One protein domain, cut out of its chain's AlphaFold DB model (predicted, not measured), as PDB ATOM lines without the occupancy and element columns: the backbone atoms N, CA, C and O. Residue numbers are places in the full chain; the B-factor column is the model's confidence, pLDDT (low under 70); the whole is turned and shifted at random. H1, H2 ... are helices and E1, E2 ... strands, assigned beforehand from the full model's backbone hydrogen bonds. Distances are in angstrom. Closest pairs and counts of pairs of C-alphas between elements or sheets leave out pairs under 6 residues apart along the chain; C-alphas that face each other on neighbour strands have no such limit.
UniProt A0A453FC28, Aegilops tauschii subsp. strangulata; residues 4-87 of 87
ATOM      1  N   ASP A   4     -12.928   8.338  -6.333       77.50
ATOM      2  CA  ASP A   4     -14.119   7.629  -5.868       77.50
ATOM      3  C   ASP A   4     -14.077   6.133  -6.214       77.50
ATOM      4  O   ASP A   4     -14.545   5.298  -5.446       77.50
ATOM      5  N   GLU A   5     -13.423   5.766  -7.321       82.62
ATOM      6  CA  GLU A   5     -13.307   4.368  -7.755       82.62
ATOM      7  C   GLU A   5     -12.442   3.532  -6.808       82.62
ATOM      8  O   GLU A   5     -12.568   2.314  -6.800       82.62
ATOM      9  N   SER A   6     -11.587   4.156  -5.992       88.31
ATOM     10  CA  SER A   6     -10.712   3.454  -5.042       88.31
ATOM     11  C   SER A   6     -11.403   3.022  -3.743       88.31
ATOM     12  O   SER A   6     -10.815   2.278  -2.950       88.31
ATOM     13  N   TRP A   7     -12.642   3.467  -3.514       94.00
ATOM     14  CA  TRP A   7     -13.407   3.078  -2.335       94.00
ATOM     15  C   TRP A   7     -13.983   1.672  -2.495       94.00
ATOM     16  O   TRP A   7     -14.530   1.314  -3.540       94.00
ATOM     17  N   LEU A   8     -13.834   0.860  -1.456       94.81
ATOM     18  CA  LEU A   8     -14.471  -0.443  -1.338       94.81
ATOM     19  C   LEU A   8     -15.853  -0.260  -0.715       94.81
ATOM     20  O   LEU A   8     -15.997   0.440   0.290       94.81
ATOM     21  N   THR A   9     -16.841  -0.922  -1.304       92.94
ATOM     22  CA  THR A   9     -18.196  -1.047  -0.776       92.94
ATOM     23  C   THR A   9     -18.461  -2.535  -0.562       92.94
ATOM     24  O   THR A   9     -18.194  -3.352  -1.435       92.94
ATOM     25  N   PHE A  10     -18.891  -2.925   0.638       92.94
ATOM     26  CA  PHE A  10     -19.000  -4.344   1.014       92.94
ATOM     27  C   PHE A  10     -20.306  -5.008   0.531       92.94
ATOM     28  O   PHE A  10     -20.647  -6.110   0.944       92.94
ATOM     29  N   ASP A  11     -21.027  -4.345  -0.372       92.88
ATOM     30  CA  ASP A  11     -22.218  -4.834  -1.074       92.88
ATOM     31  C   ASP A  11     -21.889  -5.672  -2.325       92.88
ATOM     32  O   ASP A  11     -22.784  -6.262  -2.933       92.88
ATOM     33  N   GLU A  12     -20.613  -5.773  -2.697       94.62
ATOM     34  CA  GLU A  12     -20.120  -6.680  -3.739       94.62
ATOM     35  C   GLU A  12     -19.595  -7.994  -3.139       94.62
ATOM     36  O   GLU A  12     -19.315  -8.087  -1.947       94.62
ATOM     37  N   GLU A  13     -19.433  -9.038  -3.960       94.81
ATOM     38  CA  GLU A  13     -18.780 -10.277  -3.517       94.81
ATOM     39  C   GLU A  13     -17.310 -10.023  -3.133       94.81
ATOM     40  O   GLU A  13     -16.582  -9.303  -3.825       94.81
ATOM     41  N   ALA A  14     -16.812 -10.712  -2.102       95.38
ATOM     42  CA  ALA A  14     -15.444 -10.565  -1.599       95.38
ATOM     43  C   ALA A  14     -14.380 -10.760  -2.692       95.38
ATOM     44  O   ALA A  14     -13.332 -10.113  -2.679       95.38
ATOM     45  N   LYS A  15     -14.646 -11.611  -3.690       96.25
ATOM     46  CA  LYS A  15     -13.746 -11.811  -4.834       96.25
ATOM     47  C   LYS A  15     -13.609 -10.558  -5.703       96.25
ATOM     48  O   LYS A  15     -12.510 -10.281  -6.188       96.25
ATOM     49  N   VAL A  16     -14.692  -9.808  -5.905       96.06
ATOM     50  CA  VAL A  16     -14.679  -8.546  -6.661       96.06
ATOM     51  C   VAL A  16     -13.833  -7.518  -5.913       96.06
ATOM     52  O   VAL A  16     -12.895  -6.956  -6.486       96.06
ATOM     53  N   LEU A  17     -14.064  -7.378  -4.607       96.44
ATOM     54  CA  LEU A  17     -13.310  -6.463  -3.748       96.44
ATOM     55  C   LEU A  17     -11.829  -6.837  -3.655       96.44
ATOM     56  O   LEU A  17     -10.964  -5.971  -3.781       96.44
ATOM     57  N   HIS A  18     -11.505  -8.122  -3.524       96.94
ATOM     58  CA  HIS A  18     -10.125  -8.605  -3.537       96.94
ATOM     59  C   HIS A  18      -9.402  -8.265  -4.848       96.94
ATOM     60  O   HIS A  18      -8.269  -7.774  -4.835       96.94
ATOM     61  N   ASN A  19     -10.061  -8.466  -5.993       96.31
ATOM     62  CA  ASN A  19      -9.503  -8.088  -7.291       96.31
ATOM     63  C   ASN A  19      -9.288  -6.574  -7.393       96.31
ATOM     64  O   ASN A  19      -8.269  -6.137  -7.932       96.31
ATOM     65  N   LYS A  20     -10.206  -5.779  -6.836       95.19
ATOM     66  CA  LYS A  20     -10.095  -4.321  -6.784       95.19
ATOM     67  C   LYS A  20      -8.889  -3.876  -5.954       95.19
ATOM     68  O   LYS A  20      -8.061  -3.122  -6.457       95.19
ATOM     69  N   VAL A  21      -8.710  -4.413  -4.745       95.75
ATOM     70  CA  VAL A  21      -7.524  -4.148  -3.901       95.75
ATOM     71  C   VAL A  21      -6.229  -4.412  -4.670       95.75
ATOM     72  O   VAL A  21      -5.319  -3.583  -4.668       95.75
ATOM     73  N   ARG A  22      -6.165  -5.529  -5.402       94.44
ATOM     74  CA  ARG A  22      -5.001  -5.878  -6.230       94.44
ATOM     75  C   ARG A  22      -4.796  -4.933  -7.414       94.44
ATOM     76  O   ARG A  22      -3.655  -4.599  -7.715       94.44
ATOM     77  N   ALA A  23      -5.869  -4.505  -8.076       92.62
ATOM     78  CA  ALA A  23      -5.807  -3.609  -9.232       92.62
ATOM     79  C   ALA A  23      -5.318  -2.197  -8.867       92.62
ATOM     80  O   ALA A  23      -4.659  -1.547  -9.675       92.62
ATOM     81  N   PHE A  24      -5.608  -1.744  -7.646       90.94
ATOM     82  CA  PHE A  24      -5.216  -0.430  -7.134       90.94
ATOM     83  C   PHE A  24      -3.985  -0.481  -6.205       90.94
ATOM     84  O   PHE A  24      -3.661   0.522  -5.565       90.94
ATOM     85  N   ALA A  25      -3.281  -1.618  -6.118       86.88
ATOM     86  CA  ALA A  25      -2.098  -1.768  -5.274       86.88
ATOM     87  C   ALA A  25      -0.986  -0.779  -5.680       86.88
ATOM     88  O   ALA A  25      -0.612  -0.672  -6.846       86.88
ATOM     89  N   GLY A  26      -0.442  -0.045  -4.705       80.06
ATOM     90  CA  GLY A  26       0.522   1.036  -4.937       80.06
ATOM     91  C   GLY A  26      -0.137   2.418  -4.898       80.06
ATOM     92  O   GLY A  26      -0.163   3.043  -3.834       80.06
ATOM     93  N   TRP A  27      -0.662   2.894  -6.032       76.06
ATOM     94  CA  TRP A  27      -1.304   4.210  -6.153       76.06
ATOM     95  C   TRP A  27      -2.573   4.147  -7.020       76.06
ATOM     96  O   TRP A  27      -2.498   3.597  -8.118       76.06
ATOM     97  N   PRO A  28      -3.719   4.722  -6.592       85.12
ATOM     98  CA  PRO A  28      -3.993   5.404  -5.314       85.12
ATOM     99  C   PRO A  28      -4.048   4.505  -4.059       85.12
ATOM    100  O   PRO A  28      -4.020   5.021  -2.939       85.12
ATOM    101  N   GLY A  29      -4.075   3.176  -4.206       91.00
ATOM    102  CA  GLY A  29      -4.478   2.265  -3.126       91.00
ATOM    103  C   GLY A  29      -6.000   2.203  -2.983       91.00
ATOM    104  O   GLY A  29      -6.703   2.988  -3.609       91.00
ATOM    105  N   THR A  30      -6.509   1.292  -2.153       95.25
ATOM    106  CA  THR A  30      -7.944   1.191  -1.831       95.25
ATOM    107  C   THR A  30      -8.260   1.692  -0.427       95.25
ATOM    108  O   THR A  30      -7.433   1.578   0.484       95.25
ATOM    109  N   ARG A  31      -9.466   2.233  -0.239       94.88
ATOM    110  CA  ARG A  31      -9.964   2.737   1.052       94.88
ATOM    111  C   ARG A  31     -11.344   2.184   1.371       94.88
ATOM    112  O   ARG A  31     -12.098   1.875   0.460       94.88
ATOM    113  N   ALA A  32     -11.681   2.089   2.648       95.25
ATOM    114  CA  ALA A  32     -13.009   1.693   3.106       95.25
ATOM    115  C   ALA A  32     -13.421   2.538   4.314       95.25
ATOM    116  O   ALA A  32     -12.558   3.058   5.025       95.25
ATOM    117  N   LYS A  33     -14.729   2.659   4.539       93.69
ATOM    118  CA  LYS A  33     -15.294   3.259   5.752       93.69
ATOM    119  C   LYS A  33     -15.904   2.165   6.602       93.69
ATOM    120  O   LYS A  33     -16.733   1.414   6.096       93.69
ATOM    121  N   LEU A  34     -15.505   2.092   7.863       90.81
ATOM    122  CA  LEU A  34     -16.078   1.169   8.835       90.81
ATOM    123  C   LEU A  34     -16.789   1.967   9.922       90.81
ATOM    124  O   LEU A  34     -16.254   2.962  10.408       90.81
ATOM    125  N   GLN A  35     -17.979   1.524  10.309       90.44
ATOM    126  CA  GLN A  35     -18.677   2.072  11.462       90.44
ATOM    127  C   GLN A  35     -18.275   1.277  12.706       90.44
ATOM    128  O   GLN A  35     -18.405   0.055  12.740       90.44
ATOM    129  N   LEU A  36     -17.770   1.972  13.717       88.94
ATOM    130  CA  LEU A  36     -17.391   1.420  15.012       88.94
ATOM    131  C   LEU A  36     -18.378   1.919  16.062       88.94
ATOM    132  O   LEU A  36     -18.744   3.089  16.059       88.94
ATOM    133  N   MET A  37     -18.782   1.053  16.985       88.38
ATOM    134  CA  MET A  37     -19.511   1.479  18.180       88.38
ATOM    135  C   MET A  37     -18.506   1.756  19.294       88.38
ATOM    136  O   MET A  37     -17.702   0.886  19.640       88.38
ATOM    137  N   ASN A  38     -18.520   2.968  19.845       86.38
ATOM    138  CA  ASN A  38     -17.651   3.322  20.962       86.38
ATOM    139  C   ASN A  38     -18.169   2.726  22.290       86.38
ATOM    140  O   ASN A  38     -19.238   2.118  22.357       86.38
ATOM    141  N   GLN A  39     -17.418   2.915  23.379       89.19
ATOM    142  CA  GLN A  39     -17.784   2.392  24.708       89.19
ATOM    143  C   GLN A  39     -19.109   2.952  25.254       89.19
ATOM    144  O   GLN A  39     -19.708   2.347  26.139       89.19
ATOM    145  N   ASN A  40     -19.570   4.084  24.719       91.69
ATOM    146  CA  ASN A  40     -20.829   4.726  25.084       91.69
ATOM    147  C   ASN A  40     -21.995   4.278  24.181       91.69
ATOM    148  O   ASN A  40     -23.115   4.751  24.362       91.69
ATOM    149  N   GLY A  41     -21.748   3.385  23.215       89.81
ATOM    150  CA  GLY A  41     -22.732   2.945  22.226       89.81
ATOM    151  C   GLY A  41     -22.998   3.962  21.115       89.81
ATOM    152  O   GLY A  41     -23.984   3.827  20.393       89.81
ATOM    153  N   GLU A  42     -22.155   4.984  20.971       93.19
ATOM    154  CA  GLU A  42     -22.280   5.965  19.895       93.19
ATOM    155  C   GLU A  42     -21.468   5.516  18.673       93.19
ATOM    156  O   GLU A  42     -20.349   5.006  18.825       93.19
ATOM    157  N   PRO A  43     -22.003   5.715  17.458       91.81
ATOM    158  CA  PRO A  43     -21.300   5.359  16.242       91.81
ATOM    159  C   PRO A  43     -20.179   6.354  15.926       91.81
ATOM    160  O   PRO A  43     -20.386   7.567  15.946       91.81
ATOM    161  N   ASP A  44     -19.026   5.826  15.535       91.75
ATOM    162  CA  ASP A  44     -17.909   6.559  14.945       91.75
ATOM    163  C   ASP A  44     -17.551   5.950  13.582       91.75
ATOM    164  O   ASP A  44     -17.744   4.752  13.357       91.75
ATOM    165  N   VAL A  45     -17.059   6.764  12.649       92.19
ATOM    166  CA  VAL A  45     -16.696   6.310  11.299       92.19
ATOM    167  C   VAL A  45     -15.189   6.366  11.132       92.19
ATOM    168  O   VAL A  45     -14.583   7.437  11.154       92.19
ATOM    169  N   LEU A  46     -14.595   5.202  10.893       92.44
ATOM    170  CA  LEU A  46     -13.175   5.060  10.632       92.44
ATOM    171  C   LEU A  46     -12.913   4.878   9.136       92.44
ATOM    172  O   LEU A  46     -13.343   3.898   8.524       92.44
ATOM    173  N   ASP A  47     -12.124   5.790   8.575       93.50
ATOM    174  CA  ASP A  47     -11.567   5.655   7.233       93.50
ATOM    175  C   ASP A  47     -10.277   4.820   7.298       93.50
ATOM    176  O   ASP A  47      -9.272   5.241   7.880       93.50
ATOM    177  N   ILE A  48     -10.279   3.643   6.670       92.50
ATOM    178  CA  ILE A  48      -9.123   2.738   6.629       92.50
ATOM    179  C   ILE A  48      -8.526   2.642   5.224       92.50
ATOM    180  O   ILE A  48      -9.231   2.688   4.213       92.50
ATOM    181  N   LYS A  49      -7.204   2.458   5.152       93.50
ATOM    182  CA  LYS A  49      -6.524   2.036   3.922       93.50
ATOM    183  C   LYS A  49      -6.429   0.512   3.910       93.50
ATOM    184  O   LYS A  49      -5.818  -0.067   4.801       93.50
ATOM    185  N   VAL A  50      -6.972  -0.111   2.870       95.00
ATOM    186  CA  VAL A  50      -6.873  -1.559   2.653       95.00
ATOM    187  C   VAL A  50      -5.689  -1.822   1.729       95.00
ATOM    188  O   VAL A  50      -5.626  -1.266   0.632       95.00
ATOM    189  N   ILE A  51      -4.718  -2.608   2.201       93.38
ATOM    190  CA  ILE A  51      -3.438  -2.841   1.506       93.38
ATOM    191  C   ILE A  51      -3.372  -4.255   0.926       93.38
ATOM    192  O   ILE A  51      -2.900  -4.446  -0.192       93.38
ATOM    193  N   SER A  52      -3.851  -5.235   1.681       93.62
ATOM    194  CA  SER A  52      -3.860  -6.647   1.318       93.62
ATOM    195  C   SER A  52      -5.171  -7.258   1.761       93.62
ATOM    196  O   SER A  52      -5.722  -6.839   2.773       93.62
ATOM    197  N   THR A  53      -5.649  -8.245   1.011       96.31
ATOM    198  CA  THR A  53      -6.835  -9.006   1.388       96.31
ATOM    199  C   THR A  53      -6.712 -10.461   0.980       96.31
ATOM    200  O   THR A  53      -5.931 -10.802   0.086       96.31
ATOM    201  N   ASN A  54      -7.539 -11.300   1.588       95.06
ATOM    202  CA  ASN A  54      -7.782 -12.669   1.164       95.06
ATOM    203  C   ASN A  54      -9.294 -12.917   1.026       95.06
ATOM    204  O   ASN A  54     -10.107 -12.182   1.589       95.06
ATOM    205  N   VAL A  55      -9.677 -13.927   0.243       94.44
ATOM    206  CA  VAL A  55     -11.088 -14.293   0.039       94.44
ATOM    207  C   VAL A  55     -11.383 -15.554   0.831       94.44
ATOM    208  O   VAL A  55     -10.711 -16.568   0.643       94.44
ATOM    209  N   SER A  56     -12.423 -15.513   1.658       86.19
ATOM    210  CA  SER A  56     -12.955 -16.698   2.322       86.19
ATOM    211  C   SER A  56     -14.391 -16.969   1.875       86.19
ATOM    212  O   SER A  56     -15.234 -16.074   1.847       86.19
ATOM    213  N   THR A  57     -14.668 -18.222   1.511       74.06
ATOM    214  CA  THR A  57     -16.012 -18.713   1.153       74.06
ATOM    215  C   THR A  57     -16.640 -19.557   2.259       74.06
ATOM    216  O   THR A  57     -17.753 -20.042   2.101       74.06
ATOM    217  N   SER A  58     -15.925 -19.769   3.365       65.62
ATOM    218  CA  SER A  58     -16.417 -20.520   4.515       65.62
ATOM    219  C   SER A  58     -16.095 -19.750   5.784       65.62
ATOM    220  O   SER A  58     -14.930 -19.612   6.169       65.62
ATOM    221  N   CYS A  59     -17.130 -19.270   6.456       58.81
ATOM    222  CA  CYS A  59     -17.019 -18.932   7.857       58.81
ATOM    223  C   CYS A  59     -17.876 -19.950   8.621       58.81
ATOM    224  O   CYS A  59     -19.092 -19.971   8.479       58.81
ATOM    225  N   ASP A  60     -17.258 -20.784   9.456       60.91
ATOM    226  CA  ASP A  60     -17.970 -21.465  10.553       60.91
ATOM    227  C   ASP A  60     -18.264 -20.463  11.691       60.91
ATOM    228  O   ASP A  60     -18.305 -20.816  12.871       60.91
ATOM    229  N   LYS A  61     -18.322 -19.164  11.371       62.22
ATOM    230  CA  LYS A  61     -18.135 -18.100  12.346       62.22
ATOM    231  C   LYS A  61     -19.485 -17.630  12.852       62.22
ATOM    232  O   LYS A  61     -20.360 -17.222  12.102       62.22
ATOM    233  N   VAL A  62     -19.617 -17.760  14.164       55.56
ATOM    234  CA  VAL A  62     -20.762 -17.368  14.974       55.56
ATOM    235  C   VAL A  62     -20.778 -15.839  15.041       55.56
ATOM    236  O   VAL A  62     -19.963 -15.257  15.749       55.56
ATOM    237  N   GLY A  63     -21.655 -15.198  14.271       62.31
ATOM    238  CA  GLY A  63     -21.828 -13.744  14.245       62.31
ATOM    239  C   GLY A  63     -23.027 -13.342  13.387       62.31
ATOM    240  O   GLY A  63     -23.508 -14.150  12.590       62.31
ATOM    241  N   ASP A  64     -23.527 -12.122  13.579       69.44
ATOM    242  CA  ASP A  64     -24.513 -11.527  12.671       69.44
ATOM    243  C   ASP A  64     -23.860 -11.323  11.290       69.44
ATOM    244  O   ASP A  64     -22.681 -10.975  11.192       69.44
ATOM    245  N   GLU A  65     -24.615 -11.533  10.211       70.56
ATOM    246  CA  GLU A  65     -24.153 -11.314   8.833       70.56
ATOM    247  C   GLU A  65     -23.763  -9.853   8.544       70.56
ATOM    248  O   GLU A  65     -23.152  -9.571   7.517       70.56
ATOM    249  N   ASN A  66     -24.077  -8.935   9.460       77.31
ATOM    250  CA  ASN A  66     -23.743  -7.516   9.378       77.31
ATOM    251  C   ASN A  66     -22.565  -7.103  10.279       77.31
ATOM    252  O   ASN A  66     -22.170  -5.935  10.271       77.31
ATOM    253  N   GLU A  67     -21.998  -8.023  11.063       85.38
ATOM    254  CA  GLU A  67     -20.909  -7.720  11.994       85.38
ATOM    255  C   GLU A  67     -19.530  -8.033  11.403       85.38
ATOM    256  O   GLU A  67     -19.284  -9.081  10.805       85.38
ATOM    257  N   ILE A  68     -18.583  -7.119  11.627       89.44
ATOM    258  CA  ILE A  68     -17.171  -7.347  11.317       89.44
ATOM    259  C   ILE A  68     -16.563  -8.161  12.452       89.44
ATOM    260  O   ILE A  68     -16.555  -7.732  13.606       89.44
ATOM    261  N   LEU A  69     -16.000  -9.317  12.117       89.06
ATOM    262  CA  LEU A  69     -15.387 -10.205  13.099       89.06
ATOM    263  C   LEU A  69     -13.873 -10.009  13.124       89.06
ATOM    264  O   LEU A  69     -13.231  -9.893  12.082       89.06
ATOM    265  N   PHE A  70     -13.278 -10.045  14.313       87.44
ATOM    266  CA  PHE A  70     -11.827 -10.109  14.463       87.44
ATOM    267  C   PHE A  70     -11.401 -11.551  14.739       87.44
ATOM    268  O   PHE A  70     -11.857 -12.171  15.701       87.44
ATOM    269  N   SER A  71     -10.539 -12.106  13.889       85.56
ATOM    270  CA  SER A  71     -10.114 -13.503  13.979       85.56
ATOM    271  C   SER A  71      -8.620 -13.617  13.740       85.56
ATOM    272  O   SER A  71      -8.136 -13.350  12.643       85.56
ATOM    273  N   GLY A  72      -7.886 -14.087  14.749       86.44
ATOM    274  CA  GLY A  72      -6.431 -14.159  14.678       86.44
ATOM    275  C   GLY A  72      -5.839 -12.757  14.568       86.44
ATOM    276  O   GLY A  72      -5.804 -12.035  15.558       86.44
ATOM    277  N   ASN A  73      -5.387 -12.390  13.369       87.81
ATOM    278  CA  ASN A  73      -4.742 -11.106  13.109       87.81
ATOM    279  C   ASN A  73      -5.378 -10.335  11.939       87.81
ATOM    280  O   ASN A  73      -4.726  -9.462  11.365       87.81
ATOM    281  N   SER A  74      -6.625 -10.675  11.602       90.31
ATOM    282  CA  SER A  74      -7.345 -10.123  10.457       90.31
ATOM    283  C   SER A  74      -8.777  -9.745  10.810       90.31
ATOM    284  O   SER A  74      -9.416 -10.359  11.679       90.31
ATOM    285  N   LEU A  75      -9.276  -8.729  10.110       91.69
ATOM    286  CA  LEU A  75     -10.685  -8.358  10.120       91.69
ATOM    287  C   LEU A  75     -11.407  -9.158   9.040       91.69
ATOM    288  O   LEU A  75     -10.939  -9.252   7.910       91.69
ATOM    289  N   LEU A  76     -12.557  -9.722   9.381       92.00
ATOM    290  CA  LEU A  76     -13.418 -10.427   8.445       92.00
ATOM    291  C   LEU A  76     -14.630  -9.559   8.201       92.00
ATOM    292  O   LEU A  76     -15.463  -9.383   9.092       92.00
ATOM    293  N   VAL A  77     -14.695  -9.013   6.998       93.00
ATOM    294  CA  VAL A  77     -15.791  -8.148   6.595       93.00
ATOM    295  C   VAL A  77     -16.783  -8.978   5.783       93.00
ATOM    296  O   VAL A  77     -16.381  -9.558   4.763       93.00
ATOM    297  N   PRO A  78     -18.051  -9.077   6.221       92.50
ATOM    298  CA  PRO A  78     -19.076  -9.750   5.443       92.50
ATOM    299  C   PRO A  78     -19.286  -9.003   4.126       92.50
ATOM    300  O   PRO A  78     -19.257  -7.774   4.072       92.50
ATOM    301  N   CYS A  79     -19.431  -9.766   3.052       92.62
ATOM    302  CA  CYS A  79     -19.623  -9.271   1.697       92.62
ATOM    303  C   CYS A  79     -20.864  -9.930   1.086       92.62
ATOM    304  O   CYS A  79     -21.385 -10.927   1.599       92.62
ATOM    305  N   SER A  80     -21.323  -9.417  -0.054       91.56
ATOM    306  CA  SER A  80     -22.470 -10.003  -0.750       91.56
ATOM    307  C   SER A  80     -22.227 -11.465  -1.156       91.56
ATOM    308  O   SER A  80     -21.089 -11.941  -1.264       91.56
ATOM    309  N   GLY A  81     -23.318 -12.210  -1.332       89.00
ATOM    310  CA  GLY A  81     -23.278 -13.636  -1.668       89.00
ATOM    311  C   GLY A  81     -22.725 -14.533  -0.556       89.00
ATOM    312  O   GLY A  81     -22.200 -15.603  -0.856       89.00
ATOM    313  N   SER A  82     -22.799 -14.100   0.711       88.31
ATOM    314  CA  SER A  82     -22.266 -14.832   1.877       88.31
ATOM    315  C   SER A  82     -20.764 -15.135   1.767       88.31
ATOM    316  O   SER A  82     -20.268 -16.145   2.273       88.31
ATOM    317  N   THR A  83     -20.034 -14.256   1.083       91.69
ATOM    318  CA  THR A  83     -18.574 -14.309   0.978       91.69
ATOM    319  C   THR A  83     -17.942 -13.374   2.001       91.69
ATOM    320  O   THR A  83     -18.589 -12.455   2.496       91.69
ATOM    321  N   TRP A  84     -16.675 -13.602   2.335       92.88
ATOM    322  CA  TRP A  84     -15.980 -12.834   3.365       92.88
ATOM    323  C   TRP A  84     -14.658 -12.298   2.835       92.88
ATOM    324  O   TRP A  84     -13.875 -13.040   2.226       92.88
ATOM    325  N   LEU A  85     -14.406 -11.016   3.089       94.50
ATOM    326  CA  LEU A  85     -13.134 -10.374   2.791       94.50
ATOM    327  C   LEU A  85     -12.297 -10.315   4.069       94.50
ATOM    328  O   LEU A  85     -12.672  -9.659   5.038       94.50
ATOM    329  N   GLU A  86     -11.168 -11.011   4.060       94.88
ATOM    330  CA  GLU A  86     -10.167 -10.933   5.119       94.88
ATOM    331  C   GLU A  86      -9.237  -9.752   4.821       94.88
ATOM    332  O   GLU A  86      -8.671  -9.692   3.727       94.88
ATOM    333  N   VAL A  87      -9.117  -8.815   5.766       92.88
ATOM    334  CA  VAL A  87      -8.303  -7.586   5.688       92.88
ATOM    335  C   VAL A  87      -7.201  -7.616   6.739       92.88
ATOM    336  O   VAL A  87      -7.503  -7.969   7.905       92.88
TER     337      VAL A  87
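Overview. This is residues 4 to 87 of the 87 residues of a protein of Aegilops tauschii subsp. strangulata (UniProt A0A453FC28). A small twisted sheet of four short strands, E3 E6 E5 E4, has the one helix, H1, over one face at its E3 and E6, and a separate long hairpin, E1 and E2, reaches along the longest axis. The printed part has 84 residues with one named helix and six named strands, in the order H1 E1 E2 E3 E4 E5 E6. Both sheets are antiparallel, and the class is mixed. The whole is compact, with a radius of gyration of the C-alphas of 12.9 A and spans of 36 by 28 by 23 A.

Arrangement. Start at H1, residues 14 to 23, where every O i to N i+4 pair is within hydrogen-bond range. Next find the hairpin of E1, residues 30 to 37, and E2, residues 43 to 50, with N 34 and O 46 within hydrogen-bond range at 2.9 A. E3, residues 54 to 56, E4, residues 69 to 71, E5, residues 74 to 79, and E6, residues 83 to 86, form a Greek key: E4 E5 E6 are a meander, each strand the antiparallel neighbour of the one before, and E3 is the antiparallel neighbour of E6. Check N 54 and O 86, 2.9 A, N 77 and O 85, 2.9 A, and N 76 and O 69, 2.8 A, each within hydrogen-bond range. H1 is on one face of this sheet, two layers, at a height over the sheet of 9.7 A; its closest C-alphas to E6 are Ala 14 and Leu 85, 5.0 A. E1 and E2 are apart from these four strands.

Along the chain. Find C-alpha 14 at (-15.444, -10.565, -1.599); H1 runs 14.1 A from there. E1 spans 23.1 A, E2 21.0 A and E5 15.1 A. E6 ends at C-alpha 86, (-10.167, -10.933, 5.119).

Size, cuts and confidence. The C-alphas farthest apart, Ala 23 and Asn 40, are 38.4 A apart. The printed part has no cut. The link from E3 to E4 is long; its residues 58 to 64 have pLDDT under 70.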